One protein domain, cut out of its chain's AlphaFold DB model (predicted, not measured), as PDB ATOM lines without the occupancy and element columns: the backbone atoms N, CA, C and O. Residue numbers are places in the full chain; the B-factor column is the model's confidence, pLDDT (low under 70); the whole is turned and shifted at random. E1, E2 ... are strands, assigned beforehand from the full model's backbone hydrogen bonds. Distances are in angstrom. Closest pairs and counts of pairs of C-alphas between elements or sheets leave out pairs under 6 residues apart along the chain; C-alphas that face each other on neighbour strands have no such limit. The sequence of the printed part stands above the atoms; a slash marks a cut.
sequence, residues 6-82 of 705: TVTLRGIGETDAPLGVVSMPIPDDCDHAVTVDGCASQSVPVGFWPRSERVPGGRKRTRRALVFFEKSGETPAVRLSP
ATOM      1  N   THR A   6      47.180 -46.718  42.586       88.88
ATOM      2  CA  THR A   6      47.158 -46.184  41.225       88.88
ATOM      3  C   THR A   6      46.555 -47.250  40.326       88.88
ATOM      4  O   THR A   6      46.951 -48.414  40.399       88.88
ATOM      5  N   VAL A   7      45.575 -46.863  39.516       91.50
ATOM      6  CA  VAL A   7      44.789 -47.761  38.672       91.50
ATOM      7  C   VAL A   7      44.765 -47.208  37.256       91.50
ATOM      8  O   VAL A   7      44.191 -46.154  37.008       91.50
ATOM      9  N   THR A   8      45.386 -47.916  36.319       93.31
ATOM     10  CA  THR A   8      45.356 -47.548  34.900       93.31
ATOM     11  C   THR A   8      44.000 -47.901  34.303       93.31
ATOM     12  O   THR A   8      43.583 -49.059  34.351       93.31
ATOM     13  N   LEU A   9      43.315 -46.907  33.744       93.00
ATOM     14  CA  LEU A   9      42.009 -47.079  33.122       93.00
ATOM     15  C   LEU A   9      42.129 -47.620  31.698       93.00
ATOM     16  O   LEU A   9      43.131 -47.416  31.011       93.00
ATOM     17  N   ARG A  10      41.059 -48.264  31.232       91.69
ATOM     18  CA  ARG A  10      40.902 -48.718  29.848       91.69
ATOM     19  C   ARG A  10      39.732 -47.987  29.209       91.69
ATOM     20  O   ARG A  10      38.653 -47.943  29.795       91.69
ATOM     21  N   GLY A  11      39.964 -47.391  28.042       89.75
ATOM     22  CA  GLY A  11      38.903 -46.759  27.261       89.75
ATOM     23  C   GLY A  11      37.919 -47.805  26.747       89.75
ATOM     24  O   GLY A  11      38.324 -48.894  26.341       89.75
ATOM     25  N   ILE A  12      36.636 -47.469  26.784       86.44
ATOM     26  CA  ILE A  12      35.556 -48.279  26.239       86.44
ATOM     27  C   ILE A  12      35.173 -47.696  24.878       86.44
ATOM     28  O   ILE A  12      34.552 -46.636  24.809       86.44
ATOM     29  N   GLY A  13      35.533 -48.405  23.807       80.06
ATOM     30  CA  GLY A  13      35.316 -47.950  22.433       80.06
ATOM     31  C   GLY A  13      36.310 -46.875  21.981       80.06
ATOM     32  O   GLY A  13      37.128 -46.375  22.756       80.06
ATOM     33  N   GLU A  14      36.251 -46.537  20.696       73.44
ATOM     34  CA  GLU A  14      37.056 -45.466  20.109       73.44
ATOM     35  C   GLU A  14      36.284 -44.150  20.175       73.44
ATOM     36  O   GLU A  14      35.143 -44.053  19.724       73.44
ATOM     37  N   THR A  15      36.888 -43.129  20.777       77.56
ATOM     38  CA  THR A  15      36.286 -41.799  20.862       77.56
ATOM     39  C   THR A  15      37.354 -40.734  21.066       77.56
ATOM     40  O   THR A  15      38.230 -40.847  21.933       77.56
ATOM     41  N   ASP A  16      37.245 -39.672  20.277       81.75
ATOM     42  CA  ASP A  16      38.084 -38.476  20.363       81.75
ATOM     43  C   ASP A  16      37.515 -37.432  21.333       81.75
ATOM     44  O   ASP A  16      37.989 -36.297  21.374       81.75
ATOM     45  N   ALA A  17      36.520 -37.807  22.145       86.88
ATOM     46  CA  ALA A  17      35.950 -36.917  23.141       86.88
ATOM     47  C   ALA A  17      37.044 -36.375  24.089       86.88
ATOM     48  O   ALA A  17      37.850 -37.150  24.620       86.88
ATOM     49  N   PRO A  18      37.068 -35.054  24.342       88.12
ATOM     50  CA  PRO A  18      38.089 -34.419  25.176       88.12
ATOM     51  C   PRO A  18      37.881 -34.663  26.674       88.12
ATOM     52  O   PRO A  18      38.734 -34.313  27.486       88.12
ATOM     53  N   LEU A  19      36.750 -35.253  27.054       92.62
ATOM     54  CA  LEU A  19      36.376 -35.554  28.429       92.62
ATOM     55  C   LEU A  19      36.282 -37.061  28.619       92.62
ATOM     56  O   LEU A  19      35.779 -37.765  27.745       92.62
ATOM     57  N   GLY A  20      36.727 -37.544  29.772       93.56
ATOM     58  CA  GLY A  20      36.590 -38.926  30.203       93.56
ATOM     59  C   GLY A  20      35.686 -39.058  31.424       93.56
ATOM     60  O   GLY A  20      35.666 -38.183  32.291       93.56
ATOM     61  N   VAL A  21      34.963 -40.174  31.507       95.31
ATOM     62  CA  VAL A  21      34.231 -40.609  32.700       95.31
ATOM     63  C   VAL A  21      34.500 -42.084  32.992       95.31
ATOM     64  O   VAL A  21      34.518 -42.917  32.085       95.31
ATOM     65  N   VAL A  22      34.673 -42.419  34.268       95.56
ATOM     66  CA  VAL A  22      34.668 -43.800  34.772       95.56
ATOM     67  C   VAL A  22      33.786 -43.890  36.010       95.56
ATOM     68  O   VAL A  22      33.861 -43.039  36.896       95.56
ATOM     69  N   SER A  23      32.978 -44.944  36.101       96.00
ATOM     70  CA  SER A  23      32.369 -45.342  37.367       96.00
ATOM     71  C   SER A  23      33.361 -46.199  38.148       96.00
ATOM     72  O   SER A  23      33.506 -47.401  37.925       96.00
ATOM     73  N   MET A  24      34.115 -45.546  39.027       95.44
ATOM     74  CA  MET A  24      35.243 -46.127  39.736       95.44
ATOM     75  C   MET A  24      34.779 -46.818  41.023       95.44
ATOM     76  O   MET A  24      34.284 -46.138  41.933       95.44
ATOM     77  N   PRO A  25      34.950 -48.147  41.154       95.31
ATOM     78  CA  PRO A  25      34.769 -48.811  42.434       95.31
ATOM     79  C   PRO A  25      35.953 -48.493  43.357       95.31
ATOM     80  O   PRO A  25      37.101 -48.366  42.916       95.31
ATOM     81  N   ILE A  26      35.667 -48.338  44.647       92.56
ATOM     82  CA  ILE A  26      36.629 -47.944  45.676       92.56
ATOM     83  C   ILE A  26      36.619 -49.009  46.777       92.56
ATOM     84  O   ILE A  26      35.555 -49.282  47.337       92.56
ATOM     85  N   PRO A  27      37.775 -49.601  47.122       89.38
ATOM     86  CA  PRO A  27      37.849 -50.628  48.150       89.38
ATOM     87  C   PRO A  27      37.582 -50.029  49.537       89.38
ATOM     88  O   PRO A  27      37.828 -48.848  49.784       89.38
ATOM     89  N   ASP A  28      37.099 -50.857  50.462       84.56
ATOM     90  CA  ASP A  28      36.694 -50.417  51.806       84.56
ATOM     91  C   ASP A  28      37.862 -49.875  52.663       84.56
ATOM     92  O   ASP A  28      37.665 -49.185  53.666       84.56
ATOM     93  N   ASP A  29      39.106 -50.139  52.260       80.88
ATOM     94  CA  ASP A  29      40.319 -49.641  52.912       80.88
ATOM     95  C   ASP A  29      40.742 -48.224  52.463       80.88
ATOM     96  O   ASP A  29      41.746 -47.699  52.963       80.88
ATOM     97  N   CYS A  30      39.972 -47.576  51.577       77.25
ATOM     98  CA  CYS A  30      40.280 -46.266  51.000       77.25
ATOM     99  C   CYS A  30      39.246 -45.177  51.335       77.25
ATOM    100  O   CYS A  30      38.039 -45.376  51.244       77.25
ATOM    101  N   ASP A  31      39.739 -43.974  51.655       65.81
ATOM    102  CA  ASP A  31      38.922 -42.802  51.994       65.81
ATOM    103  C   ASP A  31      38.971 -41.753  50.852       65.81
ATOM    104  O   ASP A  31      39.792 -40.838  50.851       65.81
ATOM    105  N   HIS A  32      38.028 -41.869  49.914       64.81
ATOM    106  CA  HIS A  32      37.366 -40.782  49.161       64.81
ATOM    107  C   HIS A  32      38.079 -39.980  48.065       64.81
ATOM    108  O   HIS A  32      37.377 -39.481  47.187       64.81
ATOM    109  N   ALA A  33      39.397 -39.800  48.085       70.38
ATOM    110  CA  ALA A  33      40.047 -38.947  47.090       70.38
ATOM    111  C   ALA A  33      40.339 -39.709  45.803       70.38
ATOM    112  O   ALA A  33      41.331 -40.440  45.743       70.38
ATOM    113  N   VAL A  34      39.503 -39.535  44.785       81.06
ATOM    114  CA  VAL A  34      39.756 -40.115  43.468       81.06
ATOM    115  C   VAL A  34      40.170 -39.005  42.516       81.06
ATOM    116  O   VAL A  34      39.357 -38.159  42.157       81.06
ATOM    117  N   THR A  35      41.440 -38.992  42.130       84.69
ATOM    118  CA  THR A  35      41.984 -38.044  41.151       84.69
ATOM    119  C   THR A  35      42.589 -38.809  39.988       84.69
ATOM    120  O   THR A  35      43.030 -39.939  40.161       84.69
ATOM    121  N   VAL A  36      42.645 -38.208  38.809       83.06
ATOM    122  CA  VAL A  36      43.405 -38.737  37.671       83.06
ATOM    123  C   VAL A  36      44.750 -38.020  37.630       83.06
ATOM    124  O   VAL A  36      44.801 -36.794  37.713       83.06
ATOM    125  N   ASP A  37      45.843 -38.778  37.581       81.50
ATOM    126  CA  ASP A  37      47.191 -38.216  37.554       81.50
ATOM    127  C   ASP A  37      47.431 -37.477  36.227       81.50
ATOM    128  O   ASP A  37      47.084 -37.966  35.155       81.50
ATOM    129  N   GLY A  38      48.050 -36.295  36.299       82.19
ATOM    130  CA  GLY A  38      48.477 -35.539  35.115       82.19
ATOM    131  C   GLY A  38      47.398 -34.695  34.428       82.19
ATOM    132  O   GLY A  38      47.740 -33.936  33.523       82.19
ATOM    133  N   CYS A  39      46.136 -34.746  34.866       86.50
ATOM    134  CA  CYS A  39      45.068 -33.907  34.318       86.50
ATOM    135  C   CYS A  39      44.103 -33.380  35.388       86.50
ATOM    136  O   CYS A  39      44.085 -33.831  36.538       86.50
ATOM    137  N   ALA A  40      43.293 -32.388  35.009       88.75
ATOM    138  CA  ALA A  40      42.188 -31.955  35.847       88.75
ATOM    139  C   ALA A  40      41.193 -33.113  36.001       88.75
ATOM    140  O   ALA A  40      40.846 -33.787  35.027       88.75
ATOM    141  N   SER A  41      40.727 -33.343  37.229       91.25
ATOM    142  CA  SER A  41      39.759 -34.396  37.537       91.25
ATOM    143  C   SER A  41      38.813 -33.997  38.667       91.25
ATOM    144  O   SER A  41      39.122 -33.144  39.498       91.25
ATOM    145  N   GLN A  42      37.638 -34.619  38.684       91.00
ATOM    146  CA  GLN A  42      36.586 -34.419  39.672       91.00
ATOM    147  C   GLN A  42      35.923 -35.760  39.979       91.00
ATOM    148  O   GLN A  42      35.555 -36.491  39.066       91.00
ATOM    149  N   SER A  43      35.703 -36.060  41.260       91.62
ATOM    150  CA  SER A  43      35.003 -37.272  41.693       91.62
ATOM    151  C   SER A  43      33.693 -36.951  42.405       91.62
ATOM    152  O   SER A  43      33.677 -36.112  43.306       91.62
ATOM    153  N   VAL A  44      32.625 -37.672  42.072       91.44
ATOM    154  CA  VAL A  44      31.313 -37.571  42.723       91.44
ATOM    155  C   VAL A  44      30.923 -38.942  43.277       91.44
ATOM    156  O   VAL A  44      30.819 -39.893  42.502       91.44
ATOM    157  N   PRO A  45      30.707 -39.091  44.596       92.06
ATOM    158  CA  PRO A  45      30.264 -40.361  45.153       92.06
ATOM    159  C   PRO A  45      28.833 -40.668  44.697       92.06
ATOM    160  O   PRO A  45      27.935 -39.850  44.870       92.06
ATOM    161  N   VAL A  46      28.631 -41.865  44.153       93.12
ATOM    162  CA  VAL A  46      27.311 -42.395  43.758       93.12
ATOM    163  C   VAL A  46      26.945 -43.662  44.526       93.12
ATOM    164  O   VAL A  46      25.801 -44.094  44.482       93.12
ATOM    165  N   GLY A  47      27.887 -44.228  45.288       92.75
ATOM    166  CA  GLY A  47      27.611 -45.326  46.200       92.75
ATOM    167  C   GLY A  47      28.513 -45.339  47.433       92.75
ATOM    168  O   GLY A  47      29.645 -44.845  47.409       92.75
ATOM    169  N   PHE A  48      28.021 -45.929  48.517       91.81
ATOM    170  CA  PHE A  48      28.617 -45.900  49.848       91.81
ATOM    171  C   PHE A  48      28.672 -47.290  50.470       91.81
ATOM    172  O   PHE A  48      27.708 -48.043  50.388       91.81
ATOM    173  N   TRP A  49      29.774 -47.597  51.151       90.94
ATOM    174  CA  TRP A  49      29.902 -48.829  51.919       90.94
ATOM    175  C   TRP A  49      28.870 -48.846  53.055       90.94
ATOM    176  O   TRP A  49      28.790 -47.868  53.814       90.94
ATOM    177  N   PRO A  50      28.095 -49.928  53.224       88.69
ATOM    178  CA  PRO A  50      27.143 -50.026  54.320       88.69
ATOM    179  C   PRO A  50      27.841 -49.969  55.673       88.69
ATOM    180  O   PRO A  50      28.948 -50.487  55.824       88.69
ATOM    181  N   ARG A  51      27.201 -49.334  56.664       84.56
ATOM    182  CA  ARG A  51      27.698 -49.241  58.055       84.56
ATOM    183  C   ARG A  51      29.153 -48.766  58.180       84.56
ATOM    184  O   ARG A  51      29.823 -49.037  59.169       84.56
ATOM    185  N   SER A  52      29.642 -48.044  57.175       81.62
ATOM    186  CA  SER A  52      31.009 -47.527  57.126       81.62
ATOM    187  C   SER A  52      31.180 -46.205  57.872       81.62
ATOM    188  O   SER A  52      32.285 -45.664  57.943       81.62
ATOM    189  N   GLU A  53      30.089 -45.673  58.426       78.75
ATOM    190  CA  GLU A  53      30.130 -44.514  59.303       78.75
ATOM    191  C   GLU A  53      30.957 -44.862  60.544       78.75
ATOM    192  O   GLU A  53      30.662 -45.812  61.269       78.75
ATOM    193  N   ARG A  54      32.009 -44.083  60.814       65.38
ATOM    194  CA  ARG A  54      32.863 -44.302  61.999       65.38
ATOM    195  C   ARG A  54      32.138 -44.029  63.317       65.38
ATOM    196  O   ARG A  54      32.557 -44.510  64.364       65.38
ATOM    197  N   VAL A  55      31.091 -43.214  63.253       66.44
ATOM    198  CA  VAL A  55      30.179 -42.848  64.339       66.44
ATOM    199  C   VAL A  55      28.774 -42.735  63.742       66.44
ATOM    200  O   VAL A  55      28.688 -42.357  62.574       66.44
ATOM    201  N   PRO A  56      27.691 -43.020  64.486       73.00
ATOM    202  CA  PRO A  56      26.330 -42.858  63.972       73.00
ATOM    203  C   PRO A  56      26.086 -41.442  63.426       73.00
ATOM    204  O   PRO A  56      26.325 -40.461  64.133       73.00
ATOM    205  N   GLY A  57      25.640 -41.335  62.171       71.06
ATOM    206  CA  GLY A  57      25.451 -40.061  61.464       71.06
ATOM    207  C   GLY A  57      26.744 -39.458  60.897       71.06
ATOM    208  O   GLY A  57      26.744 -38.320  60.425       71.06
ATOM    209  N   GLY A  58      27.858 -40.188  60.966       74.31
ATOM    210  CA  GLY A  58      29.138 -39.796  60.391       74.31
ATOM    211  C   GLY A  58      29.183 -39.969  58.870       74.31
ATOM    212  O   GLY A  58      28.303 -40.558  58.250       74.31
ATOM    213  N   ARG A  59      30.257 -39.479  58.241       76.00
ATOM    214  CA  ARG A  59      30.471 -39.653  56.797       76.00
ATOM    215  C   ARG A  59      30.644 -41.141  56.462       76.00
ATOM    216  O   ARG A  59      31.554 -41.782  56.987       76.00
ATOM    217  N   LYS A  60      29.806 -41.659  55.561       83.25
ATOM    218  CA  LYS A  60      29.961 -42.999  54.972       83.25
ATOM    219  C   LYS A  60      31.166 -43.033  54.038       83.25
ATOM    220  O   LYS A  60      31.371 -42.072  53.297       83.25
ATOM    221  N   ARG A  61      31.914 -44.142  54.030       87.12
ATOM    222  CA  ARG A  61      32.984 -44.425  53.058       87.12
ATOM    223  C   ARG A  61      32.400 -44.620  51.661       87.12
ATOM    224  O   ARG A  61      31.354 -45.245  51.506       87.12
ATOM    225  N   THR A  62      33.061 -44.084  50.640       90.12
ATOM    226  CA  THR A  62      32.599 -44.200  49.252       90.12
ATOM    227  C   THR A  62      32.948 -45.586  48.732       90.12
ATOM    228  O   THR A  62      34.092 -46.007  48.851       90.12
ATOM    229  N   ARG A  63      31.963 -46.266  48.146       92.31
ATOM    230  CA  ARG A  63      32.122 -47.549  47.450       92.31
ATOM    231  C   ARG A  63      32.200 -47.369  45.941       92.31
ATOM    232  O   ARG A  63      32.924 -48.096  45.271       92.31
ATOM    233  N   ARG A  64      31.474 -46.386  45.408       94.19
ATOM    234  CA  ARG A  64      31.439 -46.069  43.979       94.19
ATOM    235  C   ARG A  64      31.482 -44.564  43.773       94.19
ATOM    236  O   ARG A  64      30.748 -43.832  44.441       94.19
ATOM    237  N   ALA A  65      32.321 -44.104  42.852       94.19
ATOM    238  CA  ALA A  65      32.379 -42.704  42.451       94.19
ATOM    239  C   ALA A  65      32.396 -42.571  40.931       94.19
ATOM    240  O   ALA A  65      33.115 -43.300  40.256       94.19
ATOM    241  N   LEU A  66      31.665 -41.595  40.401       95.38
ATOM    242  CA  LEU A  66      31.883 -41.124  39.040       95.38
ATOM    243  C   LEU A  66      33.101 -40.208  39.045       95.38
ATOM    244  O   LEU A  66      33.127 -39.223  39.781       95.38
ATOM    245  N   VAL A  67      34.107 -40.544  38.247       94.81
ATOM    246  CA  VAL A  67      35.323 -39.748  38.093       94.81
ATOM    247  C   VAL A  67      35.325 -39.169  36.694       94.81
ATOM    248  O   VAL A  67      35.375 -39.908  35.714       94.81
ATOM    249  N   PHE A  68      35.272 -37.847  36.627       94.25
ATOM    250  CA  PHE A  68      35.347 -37.062  35.407       94.25
ATOM    251  C   PHE A  68      36.746 -36.477  35.276       94.25
ATOM    252  O   PHE A  68      37.347 -36.093  36.282       94.25
ATOM    253  N   PHE A  69      37.272 -36.404  34.060       93.31
ATOM    254  CA  PHE A  69      38.609 -35.876  33.816       93.31
ATOM    255  C   PHE A  69      38.771 -35.342  32.398       93.31
ATOM    256  O   PHE A  69      38.066 -35.756  31.479       93.31
ATOM    257  N   GLU A  70      39.724 -34.436  32.213       91.00
ATOM    258  CA  GLU A  70      40.150 -34.007  30.881       91.00
ATOM    259  C   GLU A  70      41.073 -35.068  30.274       91.00
ATOM    260  O   GLU A  70      42.024 -35.531  30.910       91.00
ATOM    261  N   LYS A  71      40.784 -35.489  29.042       84.69
ATOM    262  CA  LYS A  71      41.574 -36.495  28.335       84.69
ATOM    263  C   LYS A  71      42.886 -35.866  27.859       84.69
ATOM    264  O   LYS A  71      42.906 -35.079  26.919       84.69
ATOM    265  N   SER A  72      43.995 -36.250  28.482       73.38
ATOM    266  CA  SER A  72      45.341 -36.068  27.929       73.38
ATOM    267  C   SER A  72      45.679 -37.226  26.983       73.38
ATOM    268  O   SER A  72      45.141 -38.316  27.138       73.38
ATOM    269  N   GLY A  73      46.582 -37.037  26.017       69.31
ATOM    270  CA  GLY A  73      46.971 -38.087  25.057       69.31
ATOM    271  C   GLY A  73      47.624 -39.349  25.657       69.31
ATOM    272  O   GLY A  73      47.896 -40.294  24.923       69.31
ATOM    273  N   GLU A  74      47.881 -39.379  26.967       73.50
ATOM    274  CA  GLU A  74      48.372 -40.546  27.711       73.50
ATOM    275  C   GLU A  74      47.217 -41.401  28.261       73.50
ATOM    276  O   GLU A  74      46.119 -40.903  28.506       73.50
ATOM    277  N   THR A  75      47.456 -42.699  28.491       77.12
ATOM    278  CA  THR A  75      46.462 -43.580  29.126       77.12
ATOM    279  C   THR A  75      46.161 -43.092  30.549       77.12
ATOM    280  O   THR A  75      47.074 -43.071  31.377       77.12
ATOM    281  N   PRO A  76      44.906 -42.727  30.872       79.88
ATOM    282  CA  PRO A  76      44.600 -42.112  32.155       79.88
ATOM    283  C   PRO A  76      44.812 -43.097  33.311       79.88
ATOM    284  O   PRO A  76      44.366 -44.248  33.267       79.88
ATOM    285  N   ALA A  77      45.484 -42.634  34.364       80.56
ATOM    286  CA  ALA A  77      45.707 -43.384  35.593       80.56
ATOM    287  C   ALA A  77      45.009 -42.688  36.764       80.56
ATOM    288  O   ALA A  77      45.270 -41.526  37.064       80.56
ATOM    289  N   VAL A  78      44.119 -43.407  37.441       78.31
ATOM    290  CA  VAL A  78      43.417 -42.928  38.628       78.31
ATOM    291  C   VAL A  78      44.273 -43.184  39.856       78.31
ATOM    292  O   VAL A  78      44.616 -44.326  40.161       78.31
ATOM    293  N   ARG A  79      44.559 -42.131  40.609       80.62
ATOM    294  CA  ARG A  79      45.170 -42.188  41.925       80.62
ATOM    295  C   ARG A  79      44.109 -42.062  43.011       80.62
ATOM    296  O   ARG A  79      43.371 -41.085  43.097       80.62
ATOM    297  N   LEU A  80      44.086 -43.059  43.883       77.31
ATOM    298  CA  LEU A  80      43.246 -43.115  45.067       77.31
ATOM    299  C   LEU A  80      44.095 -42.760  46.273       77.31
ATOM    300  O   LEU A  80      44.993 -43.518  46.656       77.31
ATOM    301  N   SER A  81      43.829 -41.596  46.858       65.81
ATOM    302  CA  SER A  81      44.542 -41.131  48.043       65.81
ATOM    303  C   SER A  81      43.661 -41.245  49.291       65.81
ATOM    304  O   SER A  81      42.476 -40.936  49.256       65.81
ATOM    305  N   PRO A  82      44.221 -41.653  50.437       56.53
ATOM    306  CA  PRO A  82      43.449 -41.871  51.662       56.53
ATOM    307  C   PRO A  82      43.182 -40.586  52.473       56.53
ATOM    308  O   PRO A  82      42.631 -40.642  53.580       56.53
TER     309      PRO A  82
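AT A GLANCE: This is residues 6 to 82 of the 705 residues of an uncharacterized protein of Armatimonadetes bacterium (UniProt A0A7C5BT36). Two small three-stranded sheets lie partly face to face as a loose sandwich with crossed strands: the short sheet E1, E7, E4 over the longer, twisted sheet E3, E6, E5. The hairpin of E5 and E6 carries a long loop, residues 49 to 61, which extends the model at one end, while the link from E2 to E3 makes the other end. The printed part has 77 residues, with no named helix and seven named strands, E1 to E7 in order along the chain; both sheets, E1 - E7 - E4 and E3 - E6 - E5, are antiparallel, and the class is all strand. The whole is only just compact, close to loose, with a radius of gyration of the C-alphas of 13.6 A and spans of 45 by 19 by 16 A.

HOW THE PARTS SIT: E1, residues 6 to 8, runs on into E2, residues 10 to 12, across a break of 1 residue, at 43 degrees. E2 pairs with no named strand; it is near E3, residues 19 to 25, with 5 pairs of C-alphas within 10 A. E3 is antiparallel to E6, residues 62 to 70, at 165 degrees, with N 24 and O 65 2.7 A apart, within hydrogen-bond range. E5, residues 41 to 48, is the other edge strand of this sheet and forms a hairpin with E6, at 159 degrees, with N 44 and O 66 2.8 A apart. The sheet is only just strongly twisted, its C-alphas up to 4.4 A off its best plane. In the other sheet the inner strand E7, residues 77 to 81, is antiparallel to E1, with N 7 and O 78 2.8 A apart, and to E4, residues 33 to 36, with N 79 and O 35 2.7 A apart. The two sheets form a sandwich, two sheets face to face: the facing parts are 9.0 A centre to centre, and the strands of the one stand at 48 degrees to those of the other. The closest C-alphas of E4 and E5 are those of Thr 35 and Ser 41, 5.6 A apart. E5 and E7 are apart.

IN THESE COORDINATES: E1, residues 6 to 8, begins at C-alpha 6 (47.158, -46.184, 41.225), and E2 covers residues 10 to 12. E3, residues 19 to 25, is 19.4 A long from first to last C-alpha. E4 holds residues 33 to 36. E5, residues 41 to 48, measures 20.2 A, and E6, residues 62 to 70, 22.3 A, starting at C-alpha 62 (32.599, -44.200, 49.252). E7, residues 77 to 81, is 12.7 A long and ends at C-alpha 81 (44.542, -41.131, 48.043).

THE WHOLE: The two C-alphas farthest apart are those of Asp 16 and Pro 56, 45.4 A. The printed part has no cut, and the link from E5 to E6, 13 residues, is long. The mean pLDDT of the printed part is 84.3; residues 31 to 32, 54 to 55, 73 and 81 to 82 are under 70.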